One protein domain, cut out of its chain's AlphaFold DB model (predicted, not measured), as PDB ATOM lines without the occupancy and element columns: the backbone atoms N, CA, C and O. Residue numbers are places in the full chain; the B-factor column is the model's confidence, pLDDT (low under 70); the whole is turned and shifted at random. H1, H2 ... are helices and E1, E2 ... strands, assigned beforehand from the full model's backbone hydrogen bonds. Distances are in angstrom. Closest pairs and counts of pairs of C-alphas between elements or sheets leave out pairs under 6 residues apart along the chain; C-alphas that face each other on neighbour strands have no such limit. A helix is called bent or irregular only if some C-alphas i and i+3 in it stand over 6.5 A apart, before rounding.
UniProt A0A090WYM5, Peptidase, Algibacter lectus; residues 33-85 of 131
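Overview. This is residues 33 to 85 of the 131 residues of the protein "Peptidase" of Algibacter lectus (UniProt A0A090WYM5). The model is an elongated, open loop of chain with a small three-stranded antiparallel sheet at one end and a long, bent helix, H2, coming back to it from the other end. The chain leaves the sheet after E1 and runs out through the short helix H1 and the stretch 47 to 52. It turns at residues 49 to 54, which stick out, and returns along the two arms of H2, which make a corner, into the hairpin of E2 and E3. The printed part has 53 residues, with named elements in the order E1, H1, H2, E2, E3, and a sheet order of E1, E3, E2; the class is mixed, helices and strands. It is only just loose, close to compact, with a radius of gyration of the C-alphas of 12.3 A and spans of 38 by 20 by 16 A.

Along the chain. E1 is residues 34 to 36, 6.2 A from first to last C-alpha, beginning at C-alpha 34 (126.766, 177.581, 176.026). H1 is residues 43 to 46, 5.7 A. H2, residues 53 to 73, was assigned as one helix by its hydrogen bonds but is bent, with C-alphas 61 and 64 7.5 A apart. Its arms are H2a, residues 53 to 61, 12.7 A, and H2b, residues 64 to 73, 14.4 A, beginning at C-alpha 64 (118.169, 176.891, 155.286). E2 is residues 74 to 77, 9.8 A, and E3 is residues 80 to 83, 10.2 A, ending at C-alpha 83 (122.998, 177.443, 172.401).

Arrangement. In the sheet, E3 is the inner strand. E1 and E3 are antiparallel at 123 degrees, with N 36 and O 81 at 2.8 A. E2 and E3, a hairpin, are antiparallel at 149 degrees, with N 75 and O 82 at 2.9 A. E1, H1, H2 and E2 form a split strand-helix-strand unit, two strands of one sheet with helices between them along the chain and another strand, E3, between them in the sheet, and its crossover is right-handed. H2b only grazes the sheet, with residues 68 to 73; the closest C-alphas of H2b and E3, Lys 73 and Tyr 83, are 5.6 A apart. H2a and H2b are about perpendicular at 71 degrees, only just past a steep tilt. H1 and H2a only just touch, with 3 pairs of C-alphas within 8 A, the closest being Phe 46 and Lys 56 at 7.1 A. H1 and H2b are close but not clearly touching; their closest C-alphas, Phe 43 and Ala 67, are 8.0 A apart. H1 and H2a are not on the sheet. In H2a and H2b every O i to N i+4 pair is within hydrogen-bond range; H1 is too short for such a pair.

Size, cuts and confidence. The two C-alphas farthest apart, those of Ala 54 and Asp 78, are 38.8 A apart, while those of Pro 33 and Phe 85 are 6.2 A apart. The printed part has no cut and no long link. The mean pLDDT of the printed part is 87.1, and no printed residue is under 70.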
ATOM      1  N   PRO A  33     123.843 174.925 178.799       92.75
ATOM      2  CA  PRO A  33     123.870 175.533 177.471       92.75
ATOM      3  C   PRO A  33     125.036 176.525 177.368       92.75
ATOM      4  O   PRO A  33     125.359 177.194 178.349       92.75
ATOM      5  N   ALA A  34     125.654 176.649 176.197       92.06
ATOM      6  CA  ALA A  34     126.766 177.581 176.026       92.06
ATOM      7  C   ALA A  34     126.266 178.976 175.670       92.06
ATOM      8  O   ALA A  34     125.428 179.117 174.779       92.06
ATOM      9  N   GLU A  35     126.813 179.998 176.323       93.38
ATOM     10  CA  GLU A  35     126.630 181.386 175.904       93.38
ATOM     11  C   GLU A  35     127.275 181.594 174.527       93.38
ATOM     12  O   GLU A  35     128.395 181.149 174.266       93.38
ATOM     13  N   VAL A  36     126.545 182.239 173.621       92.12
ATOM     14  CA  VAL A  36     126.984 182.509 172.256       92.12
ATOM     15  C   VAL A  36     126.724 183.959 171.873       92.12
ATOM     16  O   VAL A  36     125.754 184.571 172.305       92.12
ATOM     17  N   ASN A  37     127.545 184.503 170.977       90.31
ATOM     18  CA  ASN A  37     127.416 185.904 170.555       90.31
ATOM     19  C   ASN A  37     126.445 186.096 169.376       90.31
ATOM     20  O   ASN A  37     126.150 187.223 168.989       90.31
ATOM     21  N   ARG A  38     125.953 185.008 168.764       87.12
ATOM     22  CA  ARG A  38     125.050 185.058 167.601       87.12
ATOM     23  C   ARG A  38     124.148 183.830 167.510       87.12
ATOM     24  O   ARG A  38     124.531 182.730 167.901       87.12
ATOM     25  N   ARG A  39     122.969 183.996 166.903       83.75
ATOM     26  CA  ARG A  39     121.991 182.905 166.704       83.75
ATOM     27  C   ARG A  39     122.467 181.814 165.741       83.75
ATOM     28  O   ARG A  39     122.100 180.661 165.898       83.75
ATOM     29  N   LEU A  40     123.310 182.178 164.777       84.25
ATOM     30  CA  LEU A  40     123.900 181.269 163.794       84.25
ATOM     31  C   LEU A  40     125.380 181.034 164.116       84.25
ATOM     32  O   LEU A  40     126.273 181.386 163.348       84.25
ATOM     33  N   SER A  41     125.658 180.504 165.308       75.38
ATOM     34  CA  SER A  41     127.024 180.424 165.846       75.38
ATOM     35  C   SER A  41     127.983 179.615 164.979       75.38
ATOM     36  O   SER A  41     129.118 180.053 164.769       75.38
ATOM     37  N   PHE A  42     127.497 178.517 164.402       76.88
ATOM     38  CA  PHE A  42     128.293 177.616 163.574       76.88
ATOM     39  C   PHE A  42     128.454 178.080 162.124       76.88
ATOM     40  O   PHE A  42     129.374 177.637 161.449       76.88
ATOM     41  N   PHE A  43     127.619 179.000 161.635       78.56
ATOM     42  CA  PHE A  43     127.615 179.376 160.217       78.56
ATOM     43  C   PHE A  43     128.964 179.959 159.751       78.56
ATOM     44  O   PHE A  43     129.503 179.502 158.744       78.56
ATOM     45  N   PRO A  44     129.611 180.860 160.516       79.94
ATOM     46  CA  PRO A  44     130.916 181.396 160.123       79.94
ATOM     47  C   PRO A  44     132.080 180.420 160.304       79.94
ATOM     48  O   PRO A  44     133.140 180.658 159.740       79.94
ATOM     49  N   ALA A  45     131.899 179.315 161.038       75.81
ATOM     50  CA  ALA A  45     132.914 178.263 161.105       75.81
ATOM     51  C   ALA A  45     133.067 177.534 159.757       75.81
ATOM     52  O   ALA A  45     134.159 177.079 159.438       75.81
ATOM     53  N   PHE A  46     131.999 177.472 158.954       74.19
ATOM     54  CA  PHE A  46     131.993 176.789 157.657       74.19
ATOM     55  C   PHE A  46     132.091 177.730 156.447       74.19
ATOM     56  O   PHE A  46     132.420 177.299 155.347       74.19
ATOM     57  N   MET A  47     131.811 179.021 156.642       76.56
ATOM     58  CA  MET A  47     131.888 180.055 155.600       76.56
ATOM     59  C   MET A  47     133.176 180.888 155.688       76.56
ATOM     60  O   MET A  47     133.242 181.997 155.164       76.56
ATOM     61  N   ASN A  48     134.205 180.373 156.364       80.00
ATOM     62  CA  ASN A  48     135.487 181.059 156.500       80.00
ATOM     63  C   ASN A  48     136.357 180.932 155.231       80.00
ATOM     64  O   ASN A  48     136.113 180.109 154.340       80.00
ATOM     65  N   ASN A  49     137.408 181.751 155.150       81.31
ATOM     66  CA  ASN A  49     138.307 181.781 153.992       81.31
ATOM     67  C   ASN A  49     139.179 180.525 153.850       81.31
ATOM     68  O   ASN A  49     139.721 180.292 152.778       81.31
ATOM     69  N   THR A  50     139.263 179.698 154.891       82.88
ATOM     70  CA  THR A  50     140.028 178.442 154.903       82.88
ATOM     71  C   THR A  50     139.215 177.226 154.448       82.88
ATOM     72  O   THR A  50     139.775 176.155 154.248       82.88
ATOM     73  N   SER A  51     137.894 177.365 154.292       84.25
ATOM     74  CA  SER A  51     137.010 176.274 153.865       84.25
ATOM     75  C   SER A  51     137.067 176.080 152.348       84.25
ATOM     76  O   SER A  51     137.076 177.055 151.592       84.25
ATOM     77  N   SER A  52     137.058 174.823 151.894       87.69
ATOM     78  CA  SER A  52     137.101 174.491 150.463       87.69
ATOM     79  C   SER A  52     135.876 175.024 149.701       87.69
ATOM     80  O   SER A  52     134.799 175.207 150.276       87.69
ATOM     81  N   VAL A  53     136.010 175.234 148.387       88.06
ATOM     82  CA  VAL A  53     134.890 175.658 147.523       88.06
ATOM     83  C   VAL A  53     133.734 174.653 147.584       88.06
ATOM     84  O   VAL A  53     132.581 175.057 147.725       88.06
ATOM     85  N   ALA A  54     134.037 173.352 147.577       89.62
ATOM     86  CA  ALA A  54     133.034 172.297 147.716       89.62
ATOM     87  C   ALA A  54     132.271 172.396 149.050       89.62
ATOM     88  O   ALA A  54     131.042 172.315 149.066       89.62
ATOM     89  N   THR A  55     132.976 172.658 150.159       86.25
ATOM     90  CA  THR A  55     132.357 172.889 151.476       86.25
ATOM     91  C   THR A  55     131.405 174.083 151.438       86.25
ATOM     92  O   THR A  55     130.297 173.989 151.957       86.25
ATOM     93  N   LYS A  56     131.796 175.187 150.792       86.75
ATOM     94  CA  LYS A  56     130.959 176.394 150.685       86.75
ATOM     95  C   LYS A  56     129.693 176.154 149.860       86.75
ATOM     96  O   LYS A  56     128.624 176.592 150.275       86.75
ATOM     97  N   ILE A  57     129.786 175.426 148.744       89.12
ATOM     98  CA  ILE A  57     128.620 175.068 147.915       89.12
ATOM     99  C   ILE A  57     127.653 174.183 148.705       89.12
ATOM    100  O   ILE A  57     126.465 174.492 148.792       89.12
ATOM    101  N   PHE A  58     128.166 173.121 149.337       89.25
ATOM    102  CA  PHE A  58     127.354 172.234 150.170       89.25
ATOM    103  C   PHE A  58     126.657 173.003 151.298       89.25
ATOM    104  O   PHE A  58     125.455 172.852 151.510       89.25
ATOM    105  N   MET A  59     127.392 173.881 151.984       86.62
ATOM    106  CA  MET A  59     126.837 174.726 153.037       86.62
ATOM    107  C   MET A  59     125.802 175.717 152.520       86.62
ATOM    108  O   MET A  59     124.832 175.966 153.226       86.62
ATOM    109  N   GLY A  60     125.964 176.251 151.307       86.75
ATOM    110  CA  GLY A  60     124.956 177.086 150.654       86.75
ATOM    111  C   GLY A  60     123.628 176.345 150.490       86.75
ATOM    112  O   GLY A  60     122.593 176.854 150.917       86.75
ATOM    113  N   ILE A  61     123.671 175.112 149.977       90.19
ATOM    114  CA  ILE A  61     122.488 174.255 149.787       90.19
ATOM    115  C   ILE A  61     121.868 173.857 151.136       90.19
ATOM    116  O   ILE A  61     120.656 173.948 151.320       90.19
ATOM    117  N   ALA A  62     122.690 173.454 152.107       88.81
ATOM    118  CA  ALA A  62     122.229 173.030 153.429       88.81
ATOM    119  C   ALA A  62     121.837 174.203 154.353       88.81
ATOM    120  O   ALA A  62     121.269 173.982 155.428       88.81
ATOM    121  N   SER A  63     122.132 175.450 153.963       87.06
ATOM    122  CA  SER A  63     122.007 176.627 154.827       87.06
ATOM    123  C   SER A  63     120.614 176.847 155.422       87.06
ATOM    124  O   SER A  63     120.571 177.142 156.621       87.06
ATOM    125  N   PRO A  64     119.487 176.655 154.702       88.44
ATOM    126  CA  PRO A  64     118.169 176.891 155.286       88.44
ATOM    127  C   PRO A  64     117.886 175.923 156.440       88.44
ATOM    128  O   PRO A  64     117.443 176.338 157.511       88.44
ATOM    129  N   PHE A  65     118.231 174.643 156.270       88.25
ATOM    130  CA  PHE A  65     118.045 173.613 157.294       88.25
ATOM    131  C   PHE A  65     118.924 173.865 158.522       88.25
ATOM    132  O   PHE A  65     118.444 173.826 159.657       88.25
ATOM    133  N   ILE A  66     120.206 174.177 158.304       85.00
ATOM    134  CA  ILE A  66     121.156 174.465 159.386       85.00
ATOM    135  C   ILE A  66     120.735 175.724 160.152       85.00
ATOM    136  O   ILE A  66     120.838 175.755 161.381       85.00
ATOM    137  N   ALA A  67     120.246 176.751 159.453       87.19
ATOM    138  CA  ALA A  67     119.780 177.985 160.070       87.19
ATOM    139  C   ALA A  67     118.565 177.747 160.974       87.19
ATOM    140  O   ALA A  67     118.573 178.194 162.122       87.19
ATOM    141  N   VAL A  68     117.565 176.997 160.500       88.62
ATOM    142  CA  VAL A  68     116.382 176.641 161.300       88.62
ATOM    143  C   VAL A  68     116.779 175.832 162.539       88.62
ATOM    144  O   VAL A  68     116.390 176.196 163.648       88.62
ATOM    145  N   ASP A  69     117.614 174.797 162.395       86.88
ATOM    146  CA  ASP A  69     118.091 173.996 163.533       86.88
ATOM    147  C   ASP A  69     118.838 174.849 164.577       86.88
ATOM    148  O   ASP A  69     118.587 174.747 165.782       86.88
ATOM    149  N   ASN A  70     119.714 175.753 164.125       85.75
ATOM    150  CA  ASN A  70     120.450 176.665 165.000       85.75
ATOM    151  C   ASN A  70     119.529 177.637 165.739       85.75
ATOM    152  O   ASN A  70     119.719 177.874 166.935       85.75
ATOM    153  N   LEU A  71     118.531 178.186 165.047       87.38
ATOM    154  CA  LEU A  71     117.553 179.094 165.636       87.38
ATOM    155  C   LEU A  71     116.714 178.388 166.704       87.38
ATOM    156  O   LEU A  71     116.545 178.936 167.789       87.38
ATOM    157  N   LEU A  72     116.266 177.156 166.446       89.75
ATOM    158  CA  LEU A  72     115.507 176.354 167.413       89.75
ATOM    159  C   LEU A  72     116.339 175.969 168.646       89.75
ATOM    160  O   LEU A  72     115.811 175.862 169.757       89.75
ATOM    161  N   LYS A  73     117.647 175.752 168.470       89.06
ATOM    162  CA  LYS A  73     118.573 175.424 169.564       89.06
ATOM    163  C   LYS A  73     119.097 176.646 170.315       89.06
ATOM    164  O   LYS A  73     119.610 176.467 171.420       89.06
ATOM    165  N   THR A  74     118.953 177.853 169.766       91.62
ATOM    166  CA  THR A  74     119.433 179.088 170.397       91.62
ATOM    167  C   THR A  74     118.299 179.857 171.060       91.62
ATOM    168  O   THR A  74     117.405 180.381 170.395       91.62
ATOM    169  N   LYS A  75     118.369 180.008 172.382       91.00
ATOM    170  CA  LYS A  75     117.400 180.782 173.167       91.00
ATOM    171  C   LYS A  75     118.021 182.082 173.664       91.00
ATOM    172  O   LYS A  75     119.212 182.123 173.953       91.00
ATOM    173  N   LYS A  76     117.217 183.144 173.755       91.81
ATOM    174  CA  LYS A  76     117.623 184.406 174.386       91.81
ATOM    175  C   LYS A  76     117.115 184.413 175.824       91.81
ATOM    176  O   LYS A  76     115.926 184.187 176.028       91.81
ATOM    177  N   GLN A  77     117.998 184.671 176.775       91.00
ATOM    178  CA  GLN A  77     117.683 184.789 178.195       91.00
ATOM    179  C   GLN A  77     118.541 185.916 178.777       91.00
ATOM    180  O   GLN A  77     119.745 185.951 178.535       91.00
ATOM    181  N   ASP A  78     117.914 186.863 179.476       90.12
ATOM    182  CA  ASP A  78     118.591 187.987 180.144       90.12
ATOM    183  C   ASP A  78     119.528 188.784 179.219       90.12
ATOM    184  O   ASP A  78     120.669 189.099 179.542       90.12
ATOM    185  N   GLY A  79     119.068 189.053 177.993       90.12
ATOM    186  CA  GLY A  79     119.851 189.773 176.983       90.12
ATOM    187  C   GLY A  79     120.920 188.930 176.274       90.12
ATOM    188  O   GLY A  79     121.319 189.294 175.169       90.12
ATOM    189  N   LYS A  80     121.301 187.778 176.831       94.44
ATOM    190  CA  LYS A  80     122.312 186.858 176.295       94.44
ATOM    191  C   LYS A  80     121.692 185.753 175.446       94.44
ATOM    192  O   LYS A  80     120.520 185.405 175.604       94.44
ATOM    193  N   LEU A  81     122.464 185.206 174.508       93.38
ATOM    194  CA  LEU A  81     122.046 184.063 173.696       93.38
ATOM    195  C   LEU A  81     122.720 182.795 174.215       93.38
ATOM    196  O   LEU A  81     123.915 182.793 174.484       93.38
ATOM    197  N   TYR A  82     121.961 181.709 174.286       94.12
ATOM    198  CA  TYR A  82     122.435 180.410 174.738       94.12
ATOM    199  C   TYR A  82     122.113 179.333 173.709       94.12
ATOM    200  O   TYR A  82     120.954 179.155 173.331       94.12
ATOM    201  N   TYR A  83     123.132 178.594 173.281       92.69
ATOM    202  CA  TYR A  83     122.998 177.443 172.401       92.69
ATOM    203  C   TYR A  83     122.884 176.150 173.213       92.69
ATOM    204  O   TYR A  83     123.747 175.822 174.034       92.69
ATOM    205  N   ARG A  84     121.818 175.383 172.972       92.62
ATOM    206  CA  ARG A  84     121.562 174.117 173.665       92.62
ATOM    207  C   ARG A  84     122.216 172.941 172.939       92.62
ATOM    208  O   ARG A  84     121.691 172.450 171.938       92.62
ATOM    209  N   PHE A  85     123.312 172.436 173.500       90.81
ATOM    210  CA  PHE A  85     123.944 171.204 173.031       90.81
ATOM    211  C   PHE A  85     123.110 169.959 173.381       90.81
ATOM    212  O   PHE A  85     122.324 169.979 174.332       90.81
TER     213      PHE A  85